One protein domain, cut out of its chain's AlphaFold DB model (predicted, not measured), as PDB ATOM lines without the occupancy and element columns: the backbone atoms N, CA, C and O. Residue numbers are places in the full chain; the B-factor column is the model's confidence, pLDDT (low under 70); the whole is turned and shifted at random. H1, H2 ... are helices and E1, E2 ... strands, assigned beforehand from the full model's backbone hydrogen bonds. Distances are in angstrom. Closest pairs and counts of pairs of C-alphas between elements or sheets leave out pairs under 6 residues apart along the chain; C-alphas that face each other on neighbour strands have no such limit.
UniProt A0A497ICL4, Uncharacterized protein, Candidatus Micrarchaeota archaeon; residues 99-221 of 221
ATOM      1  N   LEU A  99     132.730  88.909 106.837       80.75
ATOM      2  CA  LEU A  99     133.719  88.477 107.812       80.75
ATOM      3  C   LEU A  99     135.119  88.916 107.401       80.75
ATOM      4  O   LEU A  99     135.381  89.194 106.231       80.75
ATOM      5  N   ASP A 100     136.008  88.984 108.385       83.75
ATOM      6  CA  ASP A 100     137.383  89.435 108.207       83.75
ATOM      7  C   ASP A 100     138.356  88.278 108.433       83.75
ATOM      8  O   ASP A 100     138.088  87.357 109.213       83.75
ATOM      9  N   VAL A 101     139.500  88.350 107.759       87.50
ATOM     10  CA  VAL A 101     140.649  87.481 108.015       87.50
ATOM     11  C   VAL A 101     141.657  88.253 108.852       87.50
ATOM     12  O   VAL A 101     141.989  89.394 108.530       87.50
ATOM     13  N   ILE A 102     142.155  87.630 109.918       89.88
ATOM     14  CA  ILE A 102     143.156  88.229 110.806       89.88
ATOM     15  C   ILE A 102     144.342  87.276 110.904       89.88
ATOM     16  O   ILE A 102     144.187  86.130 111.327       89.88
ATOM     17  N   VAL A 103     145.533  87.751 110.550       90.81
ATOM     18  CA  VAL A 103     146.783  86.994 110.682       90.81
ATOM     19  C   VAL A 103     147.476  87.452 111.957       90.81
ATOM     20  O   VAL A 103     147.734  88.641 112.151       90.81
ATOM     21  N   LYS A 104     147.781  86.507 112.839       92.38
ATOM     22  CA  LYS A 104     148.503  86.724 114.094       92.38
ATOM     23  C   LYS A 104     149.821  85.956 114.073       92.38
ATOM     24  O   LYS A 104     150.027  85.072 113.247       92.38
ATOM     25  N   GLU A 105     150.714  86.259 115.005       90.12
ATOM     26  CA  GLU A 105     151.967  85.508 115.163       90.12
ATOM     27  C   GLU A 105     151.764  84.039 115.556       90.12
ATOM     28  O   GLU A 105     152.620  83.213 115.263       90.12
ATOM     29  N   ASP A 106     150.644  83.691 116.187       88.81
ATOM     30  CA  ASP A 106     150.350  82.344 116.688       88.81
ATOM     31  C   ASP A 106     149.389  81.538 115.792       88.81
ATOM     32  O   ASP A 106     149.310  80.310 115.909       88.81
ATOM     33  N   GLY A 107     148.693  82.194 114.863       89.12
ATOM     34  CA  GLY A 107     147.821  81.546 113.888       89.12
ATOM     35  C   GLY A 107     147.050  82.527 113.010       89.12
ATOM     36  O   GLY A 107     147.309  83.728 112.992       89.12
ATOM     37  N   ILE A 108     146.046  82.011 112.309       88.06
ATOM     38  CA  ILE A 108     145.128  82.797 111.478       88.06
ATOM     39  C   ILE A 108     143.694  82.628 111.965       88.06
ATOM     40  O   ILE A 108     143.270  81.532 112.329       88.06
ATOM     41  N   ILE A 109     142.939  83.720 111.983       88.06
ATOM     42  CA  ILE A 109     141.494  83.713 112.183       88.06
ATOM     43  C   ILE A 109     140.848  83.891 110.818       88.06
ATOM     44  O   ILE A 109     141.140  84.853 110.110       88.06
ATOM     45  N   MET A 110     139.958  82.974 110.469       84.00
ATOM     46  CA  MET A 110     139.183  83.019 109.231       84.00
ATOM     47  C   MET A 110     137.750  82.543 109.503       84.00
ATOM     48  O   MET A 110     137.499  81.950 110.558       84.00
ATOM     49  N   PRO A 111     136.794  82.808 108.598       77.00
ATOM     50  CA  PRO A 111     135.442  82.271 108.711       77.00
ATOM     51  C   PRO A 111     135.438  80.754 108.914       77.00
ATOM     52  O   PRO A 111     136.253  80.039 108.328       77.00
ATOM     53  N   ASP A 112     134.526  80.259 109.747       76.38
ATOM     54  CA  ASP A 112     134.263  78.827 109.833       76.38
ATOM     55  C   ASP A 112     133.263  78.441 108.739       76.38
ATOM     56  O   ASP A 112     132.112  78.868 108.756       76.38
ATOM     57  N   TRP A 113     133.720  77.663 107.759       68.06
ATOM     58  CA  TRP A 113     132.912  77.256 106.605       68.06
ATOM     59  C   TRP A 113     132.047  76.022 106.891       68.06
ATOM     60  O   TRP A 113     131.119  75.740 106.137       68.06
ATOM     61  N   ASP A 114     132.339  75.288 107.971       62.09
ATOM     62  CA  ASP A 114     131.640  74.047 108.336       62.09
ATOM     63  C   ASP A 114     130.353  74.312 109.149       62.09
ATOM     64  O   ASP A 114     129.579  73.390 109.423       62.09
ATOM     65  N   THR A 115     130.130  75.549 109.588       60.53
ATOM     66  CA  THR A 115     129.021  75.935 110.467       60.53
ATOM     67  C   THR A 115     127.837  76.512 109.698       60.53
ATOM     68  O   THR A 115     127.966  77.231 108.710       60.53
ATOM     69  N   ILE A 116     126.637  76.253 110.212       56.28
ATOM     70  CA  ILE A 116     125.407  76.873 109.707       56.28
ATOM     71  C   ILE A 116     125.341  78.351 110.136       56.28
ATOM     72  O   ILE A 116     124.681  79.159 109.483       56.28
ATOM     73  N   LYS A 117     126.024  78.723 111.232       59.12
ATOM     74  CA  LYS A 117     125.979  80.074 111.806       59.12
ATOM     75  C   LYS A 117     126.953  81.006 111.076       59.12
ATOM     76  O   LYS A 117     128.144  80.979 111.344       59.12
ATOM     77  N   PRO A 118     126.474  81.918 110.231       56.28
ATOM     78  CA  PRO A 118     127.305  82.625 109.256       56.28
ATOM     79  C   PRO A 118     128.235  83.710 109.825       56.28
ATOM     80  O   PRO A 118     128.852  84.438 109.058       56.28
ATOM     81  N   GLU A 119     128.297  83.866 111.145       65.25
ATOM     82  CA  GLU A 119     129.054  84.919 111.832       65.25
ATOM     83  C   GLU A 119     130.223  84.360 112.649       65.25
ATOM     84  O   GLU A 119     130.950  85.101 113.306       65.25
ATOM     85  N   THR A 120     130.409  83.040 112.639       71.38
ATOM     86  CA  THR A 120     131.458  82.411 113.432       71.38
ATOM     87  C   THR A 120     132.772  82.409 112.671       71.38
ATOM     88  O   THR A 120     132.871  81.911 111.549       71.38
ATOM     89  N   THR A 121     133.798  82.945 113.316       77.69
ATOM     90  CA  THR A 121     135.187  82.796 112.902       77.69
ATOM     91  C   THR A 121     135.858  81.714 113.730       77.69
ATOM     92  O   THR A 121     135.368  81.289 114.781       77.69
ATOM     93  N   LYS A 122     136.994  81.248 113.234       80.31
ATOM     94  CA  LYS A 122     137.721  80.131 113.802       80.31
ATOM     95  C   LYS A 122     139.209  80.378 113.694       80.31
ATOM     96  O   LYS A 122     139.696  80.911 112.698       80.31
ATOM     97  N   PHE A 123     139.904  80.022 114.764       84.81
ATOM     98  CA  PHE A 123     141.339  80.197 114.878       84.81
ATOM     99  C   PHE A 123     142.066  78.918 114.470       84.81
ATOM    100  O   PHE A 123     141.733  77.822 114.923       84.81
ATOM    101  N   TYR A 124     143.085  79.082 113.637       82.56
ATOM    102  CA  TYR A 124     143.928  78.018 113.123       82.56
ATOM    103  C   TYR A 124     145.378  78.307 113.521       82.56
ATOM    104  O   TYR A 124     146.041  79.128 112.881       82.56
ATOM    105  N   PRO A 125     145.886  77.654 114.580       85.94
ATOM    106  CA  PRO A 125     147.274  77.797 115.002       85.94
ATOM    107  C   PRO A 125     148.265  77.386 113.905       85.94
ATOM    108  O   PRO A 125     148.087  76.339 113.272       85.94
ATOM    109  N   TRP A 126     149.375  78.118 113.750       86.31
ATOM    110  CA  TRP A 126     150.382  77.814 112.716       86.31
ATOM    111  C   TRP A 126     151.007  76.428 112.848       86.31
ATOM    112  O   TRP A 126     151.384  75.828 111.841       86.31
ATOM    113  N   LYS A 127     151.085  75.888 114.074       82.38
ATOM    114  CA  LYS A 127     151.583  74.526 114.328       82.38
ATOM    115  C   LYS A 127     150.803  73.445 113.576       82.38
ATOM    116  O   LYS A 127     151.351  72.383 113.300       82.38
ATOM    117  N   TYR A 128     149.545  73.718 113.236       79.56
ATOM    118  CA  TYR A 128     148.672  72.782 112.537       79.56
ATOM    119  C   TYR A 128     148.532  73.089 111.048       79.56
ATOM    120  O   TYR A 128     147.987  72.269 110.319       79.56
ATOM    121  N   ILE A 129     149.037  74.229 110.580       81.88
ATOM    122  CA  ILE A 129     149.031  74.592 109.164       81.88
ATOM    123  C   ILE A 129     150.349  74.124 108.543       81.88
ATOM    124  O   ILE A 129     151.439  74.491 108.987       81.88
ATOM    125  N   GLU A 130     150.260  73.284 107.515       79.62
ATOM    126  CA  GLU A 130     151.429  72.808 106.776       79.62
ATOM    127  C   GLU A 130     151.912  73.862 105.792       79.62
ATOM    128  O   GLU A 130     153.045  74.330 105.899       79.62
ATOM    129  N   ARG A 131     151.036  74.214 104.850       80.69
ATOM    130  CA  ARG A 131     151.302  75.103 103.722       80.69
ATOM    131  C   ARG A 131     150.024  75.839 103.336       80.69
ATOM    132  O   ARG A 131     148.918  75.325 103.530       80.69
ATOM    133  N   ILE A 132     150.203  77.026 102.775       83.38
ATOM    134  CA  ILE A 132     149.155  77.846 102.174       83.38
ATOM    135  C   ILE A 132     149.544  78.060 100.720       83.38
ATOM    136  O   ILE A 132     150.576  78.669 100.443       83.38
ATOM    137  N   TYR A 133     148.726  77.550  99.806       80.19
ATOM    138  CA  TYR A 133     148.976  77.679  98.375       80.19
ATOM    139  C   TYR A 133     148.319  78.940  97.830       80.19
ATOM    140  O   TYR A 133     147.111  79.156  97.990       80.19
ATOM    141  N   TRP A 134     149.132  79.763  97.175       76.00
ATOM    142  CA  TRP A 134     148.683  80.932  96.447       76.00
ATOM    143  C   TRP A 134     148.309  80.534  95.017       76.00
ATOM    144  O   TRP A 134     149.175  80.280  94.186       76.00
ATOM    145  N   ASN A 135     147.015  80.518  94.702       70.88
ATOM    146  CA  ASN A 135     146.556  80.216  93.348       70.88
ATOM    147  C   ASN A 135     146.244  81.509  92.575       70.88
ATOM    148  O   ASN A 135     145.321  82.239  92.958       70.88
ATOM    149  N   PRO A 136     146.944  81.817  91.467       62.84
ATOM    150  CA  PRO A 136     146.589  82.935  90.597       62.84
ATOM    151  C   PRO A 136     145.134  82.806  90.118       62.84
ATOM    152  O   PRO A 136     144.715  81.753  89.647       62.84
ATOM    153  N   GLY A 137     144.331  83.858  90.302       56.78
ATOM    154  CA  GLY A 137     142.920  83.872  89.883       56.78
ATOM    155  C   GLY A 137     141.950  82.956  90.651       56.78
ATOM    156  O   GLY A 137     140.775  82.931  90.301       56.78
ATOM    157  N   LYS A 138     142.389  82.224  91.688       60.31
ATOM    158  CA  LYS A 138     141.521  81.370  92.528       60.31
ATOM    159  C   LYS A 138     141.683  81.665  94.019       60.31
ATOM    160  O   LYS A 138     142.624  82.348  94.420       60.31
ATOM    161  N   ASP A 139     140.764  81.130  94.816       65.50
ATOM    162  CA  ASP A 139     140.794  81.159  96.278       65.50
ATOM    163  C   ASP A 139     141.995  80.380  96.854       65.50
ATOM    164  O   ASP A 139     142.586  79.511  96.200       65.50
ATOM    165  N   TYR A 140     142.375  80.713  98.088       64.44
ATOM    166  CA  TYR A 140     143.487  80.091  98.806       64.44
ATOM    167  C   TYR A 140     143.107  78.723  99.330       64.44
ATOM    168  O   TYR A 140     141.991  78.519  99.812       64.44
ATOM    169  N   ILE A 141     144.084  77.823  99.343       64.56
ATOM    170  CA  ILE A 141     143.945  76.517  99.979       64.56
ATOM    171  C   ILE A 141     144.887  76.463 101.177       64.56
ATOM    172  O   ILE A 141     146.111  76.498 101.030       64.56
ATOM    173  N   LEU A 142     144.295  76.376 102.366       71.69
ATOM    174  CA  LEU A 142     144.980  76.061 103.613       71.69
ATOM    175  C   LEU A 142     145.038  74.542 103.773       71.69
ATOM    176  O   LEU A 142     143.998  73.883 103.756       71.69
ATOM    177  N   ILE A 143     146.229  73.986 103.996       68.31
ATOM    178  CA  ILE A 143     146.386  72.572 104.349       68.31
ATOM    179  C   ILE A 143     146.629  72.450 105.851       68.31
ATOM    180  O   ILE A 143     147.646  72.920 106.368       68.31
ATOM    181  N   ILE A 144     145.713  71.777 106.544       61.91
ATOM    182  CA  ILE A 144     145.778  71.517 107.982       61.91
ATOM    183  C   ILE A 144     146.223  70.073 108.213       61.91
ATOM    184  O   ILE A 144     145.635  69.133 107.667       61.91
ATOM    185  N   LYS A 145     147.247  69.888 109.051       57.97
ATOM    186  CA  LYS A 145     147.696  68.574 109.519       57.97
ATOM    187  C   LYS A 145     146.835  68.056 110.657       57.97
ATOM    188  O   LYS A 145     146.480  68.808 111.561       57.97
ATOM    189  N   SER A 146     146.696  66.732 110.636       56.22
ATOM    190  CA  SER A 146     146.352  65.854 111.750       56.22
ATOM    191  C   SER A 146     144.951  66.024 112.340       56.22
ATOM    192  O   SER A 146     144.329  67.085 112.302       56.22
ATOM    193  N   ASN A 147     144.462  64.950 112.965       55.22
ATOM    194  CA  ASN A 147     143.237  64.990 113.761       55.22
ATOM    195  C   ASN A 147     143.307  66.064 114.857       55.22
ATOM    196  O   ASN A 147     142.279  66.616 115.216       55.22
ATOM    197  N   GLU A 148     144.494  66.382 115.382       56.09
ATOM    198  CA  GLU A 148     144.677  67.419 116.403       56.09
ATOM    199  C   GLU A 148     144.491  68.826 115.841       56.09
ATOM    200  O   GLU A 148     143.853  69.640 116.495       56.09
ATOM    201  N   GLY A 149     144.962  69.114 114.623       55.22
ATOM    202  CA  GLY A 149     144.661  70.378 113.947       55.22
ATOM    203  C   GLY A 149     143.189  70.482 113.554       55.22
ATOM    204  O   GLY A 149     142.548  71.517 113.741       55.22
ATOM    205  N   ILE A 150     142.606  69.371 113.099       59.62
ATOM    206  CA  ILE A 150     141.175  69.281 112.786       59.62
ATOM    207  C   ILE A 150     140.330  69.463 114.052       59.62
ATOM    208  O   ILE A 150     139.347  70.190 114.003       59.62
ATOM    209  N   ASN A 151     140.727  68.892 115.189       59.69
ATOM    210  CA  ASN A 151     140.026  69.010 116.468       59.69
ATOM    211  C   ASN A 151     140.323  70.319 117.201       59.69
ATOM    212  O   ASN A 151     139.471  70.766 117.946       59.69
ATOM    213  N   ALA A 152     141.490  70.938 117.020       55.38
ATOM    214  CA  ALA A 152     141.785  72.260 117.575       55.38
ATOM    215  C   ALA A 152     141.044  73.361 116.814       55.38
ATOM    216  O   ALA A 152     140.714  74.401 117.371       55.38
ATOM    217  N   SER A 153     140.775  73.112 115.534       53.66
ATOM    218  CA  SER A 153     139.947  73.972 114.711       53.66
ATOM    219  C   SER A 153     138.446  73.669 114.975       53.66
ATOM    220  O   SER A 153     137.615  74.563 115.105       53.66
ATOM    221  N   LYS A 154     138.072  72.394 115.077       55.78
ATOM    222  CA  LYS A 154     136.839  71.848 115.663       55.78
ATOM    223  C   LYS A 154     136.497  72.447 117.032       55.78
ATOM    224  O   LYS A 154     137.148  72.058 117.982       55.78
ATOM    225  N   GLY A 155     135.462  73.258 117.234       41.00
ATOM    226  CA  GLY A 155     134.953  73.561 118.590       41.00
ATOM    227  C   GLY A 155     134.337  72.351 119.334       41.00
ATOM    228  O   GLY A 155     133.318  72.508 119.990       41.00
ATOM    229  N   VAL A 156     134.947  71.158 119.243       40.03
ATOM    230  CA  VAL A 156     134.523  69.822 119.707       40.03
ATOM    231  C   VAL A 156     133.579  69.059 118.758       40.03
ATOM    232  O   VAL A 156     132.400  69.371 118.636       40.03
ATOM    233  N   ARG A 157     134.097  67.971 118.155       40.84
ATOM    234  CA  ARG A 157     133.538  66.594 118.192       40.84
ATOM    235  C   ARG A 157     134.480  65.606 117.492       40.84
ATOM    236  O   ARG A 157     134.872  65.804 116.347       40.84
ATOM    237  N   PHE A 158     134.801  64.534 118.216       41.59
ATOM    238  CA  PHE A 158     135.663  63.420 117.828       41.59
ATOM    239  C   PHE A 158     135.240  62.787 116.494       41.59
ATOM    240  O   PHE A 158     134.235  62.079 116.420       41.59
ATOM    241  N   PHE A 159     136.045  62.975 115.448       44.69
ATOM    242  CA  PHE A 159     135.986  62.109 114.275       44.69
ATOM    243  C   PHE A 159     136.625  60.760 114.633       44.69
ATOM    244  O   PHE A 159     137.825  60.674 114.872       44.69
ATOM    245  N   LYS A 160     135.822  59.687 114.655       43.78
ATOM    246  CA  LYS A 160     136.281  58.292 114.844       43.78
ATOM    247  C   LYS A 160     137.118  57.745 113.671       43.78
ATOM    248  O   LYS A 160     137.517  56.586 113.698       43.78
ATOM    249  N   LYS A 161     137.364  58.545 112.631       47.06
ATOM    250  CA  LYS A 161     138.107  58.156 111.429       47.06
ATOM    251  C   LYS A 161     139.349  59.035 111.340       47.06
ATOM    252  O   LYS A 161     139.210  60.252 111.380       47.06
ATOM    253  N   GLU A 162     140.537  58.432 111.250       47.81
ATOM    254  CA  GLU A 162     141.790  59.172 111.086       47.81
ATOM    255  C   GLU A 162     141.758  59.992 109.794       47.81
ATOM    256  O   GLU A 162     141.937  59.458 108.698       47.81
ATOM    257  N   VAL A 163     141.524  61.295 109.918       55.16
ATOM    258  CA  VAL A 163     141.690  62.238 108.817       55.16
ATOM    259  C   VAL A 163     143.094  62.808 108.964       55.16
ATOM    260  O   VAL A 163     143.381  63.604 109.857       55.16
ATOM    261  N   LYS A 164     144.012  62.342 108.115       56.97
ATOM    262  CA  LYS A 164     145.426  62.738 108.189       56.97
ATOM    263  C   LYS A 164     145.625  64.210 107.821       56.97
ATOM    264  O   LYS A 164     146.477  64.864 108.421       56.97
ATOM    265  N   HIS A 165     144.799  64.727 106.912       62.62
ATOM    266  CA  HIS A 165     144.848  66.104 106.433       62.62
ATOM    267  C   HIS A 165     143.443  66.637 106.099       62.62
ATOM    268  O   HIS A 165     142.611  65.904 105.561       62.62
ATOM    269  N   LYS A 166     143.179  67.916 106.401       68.31
ATOM    270  CA  LYS A 166     141.976  68.651 105.961       68.31
ATOM    271  C   LYS A 166     142.412  69.865 105.138       68.31
ATOM    272  O   LYS A 166     143.388  70.519 105.494       68.31
ATOM    273  N   HIS A 167     141.675  70.174 104.073       68.12
ATOM    274  CA  HIS A 167     141.804  71.445 103.368       68.12
ATOM    275  C   HIS A 167     140.724  72.424 103.841       68.12
ATOM    276  O   HIS A 167     139.575  72.035 104.054       68.12
ATOM    277  N   GLU A 168     141.097  73.689 103.990       70.44
ATOM    278  CA  GLU A 168     140.165  74.801 104.171       70.44
ATOM    279  C   GLU A 168     140.363  75.778 103.022       70.44
ATOM    280  O   GLU A 168     141.497  76.115 102.672       70.44
ATOM    281  N   MET A 169     139.265  76.239 102.432       68.88
ATOM    282  CA  MET A 169     139.333  77.283 101.420       68.88
ATOM    283  C   MET A 169     139.261  78.643 102.107       68.88
ATOM    284  O   MET A 169     138.419  78.862 102.972       68.88
ATOM    285  N   MET A 170     140.121  79.576 101.725       75.56
ATOM    286  CA  MET A 170     140.007  80.973 102.134       75.56
ATOM    287  C   MET A 170     139.765  81.803 100.885       75.56
ATOM    288  O   MET A 170     140.465  81.667  99.889       75.56
ATOM    289  N   TRP A 171     138.732  82.632 100.917       74.12
ATOM    290  CA  TRP A 171     138.259  83.319  99.724       74.12
ATOM    291  C   TRP A 171     139.069  84.593  99.503       74.12
ATOM    292  O   TRP A 171     139.388  85.302 100.456       74.12
ATOM    293  N   LYS A 172     139.392  84.933  98.255       76.94
ATOM    294  CA  LYS A 172     140.096  86.200  97.970       76.94
ATOM    295  C   LYS A 172     139.259  87.427  98.284       76.94
ATOM    296  O   LYS A 172     139.788  88.461  98.671       76.94
ATOM    297  N   THR A 173     137.945  87.293  98.163       75.88
ATOM    298  CA  THR A 173     136.995  88.388  98.353       75.88
ATOM    299  C   THR A 173     136.950  88.929  99.776       75.88
ATOM    300  O   THR A 173     136.441  90.029  99.952       75.88
ATOM    301  N   ILE A 174     137.459  88.195 100.771       78.25
ATOM    302  CA  ILE A 174     137.494  88.606 102.187       78.25
ATOM    303  C   ILE A 174     138.847  89.197 102.609       78.25
ATOM    304  O   ILE A 174     139.046  89.484 103.787       78.25
ATOM    305  N   ILE A 175     139.768  89.369 101.658       84.38
ATOM    306  CA  ILE A 175     141.083  89.973 101.868       84.38
ATOM    307  C   ILE A 175     141.057  91.382 101.293       84.38
ATOM    308  O   ILE A 175     140.864  91.579 100.096       84.38
ATOM    309  N   ASP A 176     141.240  92.365 102.166       85.50
ATOM    310  CA  ASP A 176     141.071  93.779 101.823       85.50
ATOM    311  C   ASP A 176     142.343  94.411 101.233       85.50
ATOM    312  O   ASP A 176     142.271  95.411 100.513       85.50
ATOM    313  N   ASP A 177     143.503  93.819 101.518       88.06
ATOM    314  CA  ASP A 177     144.793  94.200 100.946       88.06
ATOM    315  C   ASP A 177     145.620  92.950 100.668       88.06
ATOM    316  O   ASP A 177     146.079  92.267 101.581       88.06
ATOM    317  N   GLU A 178     145.733  92.613  99.389       85.88
ATOM    318  CA  GLU A 178     146.343  91.373  98.935       85.88
ATOM    319  C   GLU A 178     147.870  91.353  99.127       85.88
ATOM    320  O   GLU A 178     148.424  90.314  99.494       85.88
ATOM    321  N   GLU A 179     148.552  92.477  98.905       87.12
ATOM    322  CA  GLU A 179     150.014  92.542  99.012       87.12
ATOM    323  C   GLU A 179     150.459  92.510 100.474       87.12
ATOM    324  O   GLU A 179     151.340  91.725 100.832       87.12
ATOM    325  N   GLU A 180     149.791  93.270 101.346       88.56
ATOM    326  CA  GLU A 180     150.098  93.236 102.779       88.56
ATOM    327  C   GLU A 180     149.744  91.878 103.399       88.56
ATOM    328  O   GLU A 180     150.486  91.350 104.230       88.56
ATOM    329  N   PHE A 181     148.653  91.255 102.946       88.44
ATOM    330  CA  PHE A 181     148.303  89.902 103.366       88.44
ATOM    331  C   PHE A 181     149.359  88.873 102.940       88.44
ATOM    332  O   PHE A 181     149.760  88.030 103.749       88.44
ATOM    333  N   LYS A 182     149.856  88.953 101.697       86.25
ATOM    334  CA  LYS A 182     150.975  88.122 101.225       86.25
ATOM    335  C   LYS A 182     152.210  88.325 102.085       86.25
ATOM    336  O   LYS A 182     152.805  87.345 102.523       86.25
ATOM    337  N   GLU A 183     152.577  89.568 102.372       89.00
ATOM    338  CA  GLU A 183     153.738  89.865 103.208       89.00
ATOM    339  C   GLU A 183     153.586  89.298 104.629       89.00
ATOM    340  O   GLU A 183     154.518  88.684 105.160       89.00
ATOM    341  N   ALA A 184     152.396  89.425 105.224       89.06
ATOM    342  CA  ALA A 184     152.085  88.833 106.518       89.06
ATOM    343  C   ALA A 184     152.230  87.304 106.494       89.06
ATOM    344  O   ALA A 184     152.824  86.733 107.408       89.06
ATOM    345  N   LEU A 185     151.763  86.638 105.434       88.00
ATOM    346  CA  LEU A 185     151.929  85.194 105.275       88.00
ATOM    347  C   LEU A 185     153.382  84.781 104.989       88.00
ATOM    348  O   LEU A 185     153.819  83.761 105.525       88.00
ATOM    349  N   ARG A 186     154.166  85.564 104.234       88.94
ATOM    350  CA  ARG A 186     155.608  85.311 104.032       88.94
ATOM    351  C   ARG A 186     156.355  85.266 105.364       88.94
ATOM    352  O   ARG A 186     157.156  84.358 105.576       88.94
ATOM    353  N   LYS A 187     156.021  86.165 106.300       88.88
ATOM    354  CA  LYS A 187     156.598  86.193 107.660       88.88
ATOM    355  C   LYS A 187     156.328  84.911 108.462       88.88
ATOM    356  O   LYS A 187     157.092  84.599 109.367       88.88
ATOM    357  N   THR A 188     155.293  84.141 108.116       86.06
ATOM    358  CA  THR A 188     154.984  82.850 108.770       86.06
ATOM    359  C   THR A 188     155.794  81.672 108.219       86.06
ATOM    360  O   THR A 188     155.816  80.605 108.833       86.06
ATOM    361  N   GLY A 189     156.415  81.820 107.040       85.69
ATOM    362  CA  GLY A 189     157.114  80.736 106.338       85.69
ATOM    363  C   GLY A 189     156.204  79.622 105.799       85.69
ATOM    364  O   GLY A 189     156.698  78.565 105.411       85.69
ATOM    365  N   LYS A 190     154.877  79.817 105.794       85.12
ATOM    366  CA  LYS A 190     153.890  78.816 105.341       85.12
ATOM    367  C   LYS A 190     153.397  79.030 103.910       85.12
ATOM    368  O   LYS A 190     152.716  78.155 103.378       85.12
ATOM    369  N   LEU A 191     153.695  80.178 103.309       86.00
ATOM    370  CA  LEU A 191     153.189  80.571 101.995       86.00
ATOM    371  C   LEU A 191     153.994  79.930 100.857       86.00
ATOM    372  O   LEU A 191     155.221  79.987 100.857       86.00
ATOM    373  N   ILE A 192     153.292  79.372  99.870       83.19
ATOM    374  CA  ILE A 192     153.857  78.859  98.620       83.19
ATOM    375  C   ILE A 192     153.263  79.661  97.456       83.19
ATOM    376  O   ILE A 192     152.062  79.582  97.202       83.19
ATOM    377  N   GLU A 193     154.105  80.435  96.765       76.81
ATOM    378  CA  GLU A 193     153.695  81.324  95.658       76.81
ATOM    379  C   GLU A 193     153.984  80.757  94.266       76.81
ATOM    380  O   GLU A 193     153.290  81.077  93.306       76.81
ATOM    381  N   ASN A 194     154.988  79.886  94.160       71.62
ATOM    382  CA  ASN A 194     155.491  79.392  92.875       71.62
ATOM    383  C   ASN A 194     154.794  78.108  92.403       71.62
ATOM    384  O   ASN A 194     155.072  77.620  91.311       71.62
ATOM    385  N   GLU A 195     153.898  77.548  93.218       70.81
ATOM    386  CA  GLU A 195     153.168  76.320  92.914       70.81
ATOM    387  C   GLU A 195     151.670  76.615  92.917       70.81
ATOM    388  O   GLU A 195     151.113  77.061  93.921       70.81
ATOM    389  N   THR A 196     151.004  76.333  91.798       70.00
ATOM    390  CA  THR A 196     149.540  76.297  91.761       70.00
ATOM    391  C   THR A 196     149.093  74.917  92.219       70.00
ATOM    392  O   THR A 196     149.532  73.910  91.669       70.00
ATOM    393  N   MET A 197     148.213  74.869  93.212       72.44
ATOM    394  CA  MET A 197     147.686  73.625  93.765       72.44
ATOM    395  C   MET A 197     146.173  73.742  93.851       72.44
ATOM    396  O   MET A 197     145.656  74.585  94.586       72.44
ATOM    397  N   THR A 198     145.438  72.913  93.111       70.06
ATOM    398  CA  THR A 198     143.988  72.791  93.307       70.06
ATOM    399  C   THR A 198     143.661  71.720  94.348       70.06
ATOM    400  O   THR A 198     144.501  70.892  94.694       70.06
ATOM    401  N   ILE A 199     142.418  71.709  94.847       67.25
ATOM    402  CA  ILE A 199     141.948  70.648  95.757       67.25
ATOM    403  C   ILE A 199     142.104  69.275  95.087       67.25
ATOM    404  O   ILE A 199     142.536  68.321  95.728       67.25
ATOM    405  N   THR A 200     141.790  69.181  93.793       68.44
ATOM    406  CA  THR A 200     141.905  67.944  93.015       68.44
ATOM    407  C   THR A 200     143.354  67.484  92.901       68.44
ATOM    408  O   THR A 200     143.637  66.325  93.192       68.44
ATOM    409  N   ASP A 201     144.271  68.389  92.549       70.00
ATOM    410  CA  ASP A 201     145.700  68.068  92.415       70.00
ATOM    411  C   ASP A 201     146.281  67.608  93.752       70.00
ATOM    412  O   ASP A 201     147.007  66.616  93.820       70.00
ATOM    413  N   TRP A 202     145.877  68.265  94.840       69.69
ATOM    414  CA  TRP A 202     146.277  67.871  96.182       69.69
ATOM    415  C   TRP A 202     145.774  66.466  96.547       69.69
ATOM    416  O   TRP A 202     146.549  65.650  97.045       69.69
ATOM    417  N   LEU A 203     144.505  66.150  96.263       69.56
ATOM    418  CA  LEU A 203     143.936  64.818  96.513       69.56
ATOM    419  C   LEU A 203     144.656  63.722  95.713       69.56
ATOM    420  O   LEU A 203     144.858  62.613  96.219       69.56
ATOM    421  N   VAL A 204     145.051  64.020  94.472       76.00
ATOM    422  CA  VAL A 204     145.841  63.108  93.634       76.00
ATOM    423  C   VAL A 204     147.230  62.904  94.239       76.00
ATOM    424  O   VAL A 204     147.623  61.760  94.478       76.00
ATOM    425  N   HIS A 205     147.918  63.990  94.591       72.06
ATOM    426  CA  HIS A 205     149.244  63.950  95.208       72.06
ATOM    427  C   HIS A 205     149.251  63.179  96.539       72.06
ATOM    428  O   HIS A 205     150.168  62.401  96.819       72.06
ATOM    429  N   GLU A 206     148.211  63.334  97.366       70.56
ATOM    430  CA  GLU A 206     148.067  62.577  98.614       70.56
ATOM    431  C   GLU A 206     147.919  61.073  98.352       70.56
ATOM    432  O   GLU A 206     148.568  60.248  99.005       70.56
ATOM    433  N   LYS A 207     147.094  60.708  97.364       73.75
ATOM    434  CA  LYS A 207     146.864  59.313  96.975       73.75
ATOM    435  C   LYS A 207     148.143  58.664  96.448       73.75
ATOM    436  O   LYS A 207     148.406  57.499  96.751       73.75
ATOM    437  N   GLU A 208     148.943  59.397  95.684       75.75
ATOM    438  CA  GLU A 208     150.234  58.937  95.167       75.75
ATOM    439  C   GLU A 208     151.287  58.811  96.269       75.75
ATOM    440  O   GLU A 208     151.916  57.760  96.399       75.75
ATOM    441  N   SER A 209     151.395  59.812  97.144       70.00
ATOM    442  CA  SER A 209     152.279  59.776  98.318       70.00
ATOM    443  C   SER A 209     151.955  58.598  99.244       70.00
ATOM    444  O   SER A 209     152.853  57.944  99.784       70.00
ATOM    445  N   ALA A 210     150.667  58.291  99.431       70.12
ATOM    446  CA  ALA A 210     150.224  57.143 100.215       70.12
ATOM    447  C   ALA A 210     150.622  55.809  99.564       70.12
ATOM    448  O   ALA A 210     151.059  54.897 100.270       70.12
ATOM    449  N   LYS A 211     150.525  55.704  98.230       71.44
ATOM    450  CA  LYS A 211     150.986  54.528  97.478       71.44
ATOM    451  C   LYS A 211     152.498  54.347  97.603       71.44
ATOM    452  O   LYS A 211     152.935  53.258  97.953       71.44
ATOM    453  N   GLN A 212     153.284  55.404  97.405       69.50
ATOM    454  CA  GLN A 212     154.746  55.346  97.505       69.50
ATOM    455  C   GLN A 212     155.213  54.933  98.910       69.50
ATOM    456  O   GLN A 212     156.055  54.050  99.044       69.50
ATOM    457  N   LYS A 213     154.598  55.477  99.971       70.50
ATOM    458  CA  LYS A 213     154.874  55.062 101.362       70.50
ATOM    459  C   LYS A 213     154.489  53.610 101.654       70.50
ATOM    460  O   LYS A 213     155.070  52.990 102.542       70.50
ATOM    461  N   ALA A 214     153.476  53.076 100.974       68.00
ATOM    462  CA  ALA A 214     153.081  51.678 101.121       68.00
ATOM    463  C   ALA A 214     154.043  50.731 100.388       68.00
ATOM    464  O   ALA A 214     154.299  49.637 100.886       68.00
ATOM    465  N   VAL A 215     154.589  51.161  99.246       66.00
ATOM    466  CA  VAL A 215     155.605  50.423  98.482       66.00
ATOM    467  C   VAL A 215     156.937  50.404  99.232       66.00
ATOM    468  O   VAL A 215     157.457  49.324  99.491       66.00
ATOM    469  N   SER A 216     157.417  51.550  99.727       59.34
ATOM    470  CA  SER A 216     158.679  51.601 100.481       59.34
ATOM    471  C   SER A 216     158.640  50.787 101.781       59.34
ATOM    472  O   SER A 216     159.633  50.190 102.177       59.34
ATOM    473  N   LYS A 217     157.476  50.679 102.437       60.41
ATOM    474  CA  LYS A 217     157.294  49.795 103.604       60.41
ATOM    475  C   LYS A 217     157.313  48.301 103.273       60.41
ATOM    476  O   LYS A 217     157.481  47.501 104.190       60.41
ATOM    477  N   ARG A 218     157.069  47.922 102.015       58.50
ATOM    478  CA  ARG A 218     157.147  46.529 101.552       58.50
ATOM    479  C   ARG A 218     158.555  46.140 101.122       58.50
ATOM    480  O   ARG A 218     158.886  44.979 101.263       58.50
ATOM    481  N   GLU A 219     159.360  47.089 100.655       55.81
ATOM    482  CA  GLU A 219     160.758  46.852 100.256       55.81
ATOM    483  C   GLU A 219     161.731  46.796 101.446       55.81
ATOM    484  O   GLU A 219     162.846  46.308 101.314       55.81
ATOM    485  N   VAL A 220     161.310  47.280 102.619       55.41
ATOM    486  CA  VAL A 220     162.092  47.253 103.872       55.41
ATOM    487  C   VAL A 220     161.730  46.032 104.750       55.41
ATOM    488  O   VAL A 220     162.185  45.923 105.887       55.41
ATOM    489  N   LYS A 221     160.904  45.106 104.249       44.59
ATOM    490  CA  LYS A 221     160.588  43.821 104.892       44.59
ATOM    491  C   LYS A 221     161.126  42.667 104.067       44.59
ATOM    492  O   LYS A 221     161.536  41.679 104.708       44.59
TER     493      LYS A 221
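This is residues 99 to 221 of the 221 residues of an uncharacterized protein of Candidatus Micrarchaeota archaeon (UniProt A0A497ICL4). Two small three-stranded sheets, E4 E5 E6 and E1 E2 E3, make a body with H1 at the corner between E3 and E6 and H2 at the edge strand E1. The long helix H3 starts at the sheet E4 E5 E6 and runs away from the body as a straight arm; residues 207 to 221, of which 207 to 219 belong to H3, stick out. The 123 printed residues hold three named helices and six named strands, in the order E1 E2 E3 E4 E5 H1 E6 H2 H3; both sheets are antiparallel, and the class is mixed, helices and strands. The whole is compact, with a radius of gyration of the C-alphas of 15.9 A and spans of 53 by 36 by 25 A.

One sheet runs E4, residues 129 to 133, E5, residues 140 to 145, and E6, residues 165 to 170. E4 and E5 form a hairpin, with N 130 and O 143 2.9 A apart. E5 and E6 are antiparallel at 154 degrees, with N 142 and O 168 2.8 A apart. Residues 132 to 133 of E4 also pair, parallel, with residues 191 to 192. H1, residues 146 to 153, stands up from this sheet at a height over the sheet of 7.9 A, and it is only just over E5, on which 3 of its C-alphas fall. The other sheet is a meander, each strand the antiparallel neighbour of the one before: E1, residues 102 to 104, E2, residues 107 to 111, and E3, residues 121 to 125. N 104 and O 107 are 2.8 A apart across the hairpin E1 and E2, and N 124 and O 108 are 2.8 A apart across the hairpin E2 and E3. E3 and E4 meet only through their link. H1 only grazes the sheet E1 E2 E3; the closest C-alphas of E3 and H1 are those of Tyr 124 and Ser 153, 5.9 A. H2, residues 178 to 188, only grazes this sheet too; its closest C-alphas to E1 are those of Ala 184 and Val 103, 7.0 A. H3, residues 199 to 219, only grazes the sheet E4 E5 E6, and the C-alphas of Ile 199 and Ile 141 are 7.5 A apart. No helix touches another. Every O i to N i+4 pair is within hydrogen-bond range in H1 and H3, and 6 of 7 are in H2.

E1 begins at C-alpha 102 (143.156, 88.229, 110.806) and is 6.5 A long. E2 measures 13.4 A, E3 13.2 A, E4 11.2 A, E5 16.3 A and E6 16.2 A. H1 measures 10.8 A and H2 15.6 A. H3 measures 30.7 A, from C-alpha 199 (141.948, 70.648, 95.757) to C-alpha 219 (160.758, 46.852, 100.256).

The C-alphas of Asp 176 and Lys 221, the two farthest apart, are 53.7 A from each other. The printed part has no cut. The link from H1 to E6, 11 residues, is long. Mean pLDDT of the printed part is 71.3, with 52 residues under 70, among them 143 to 167 and 214 to 221.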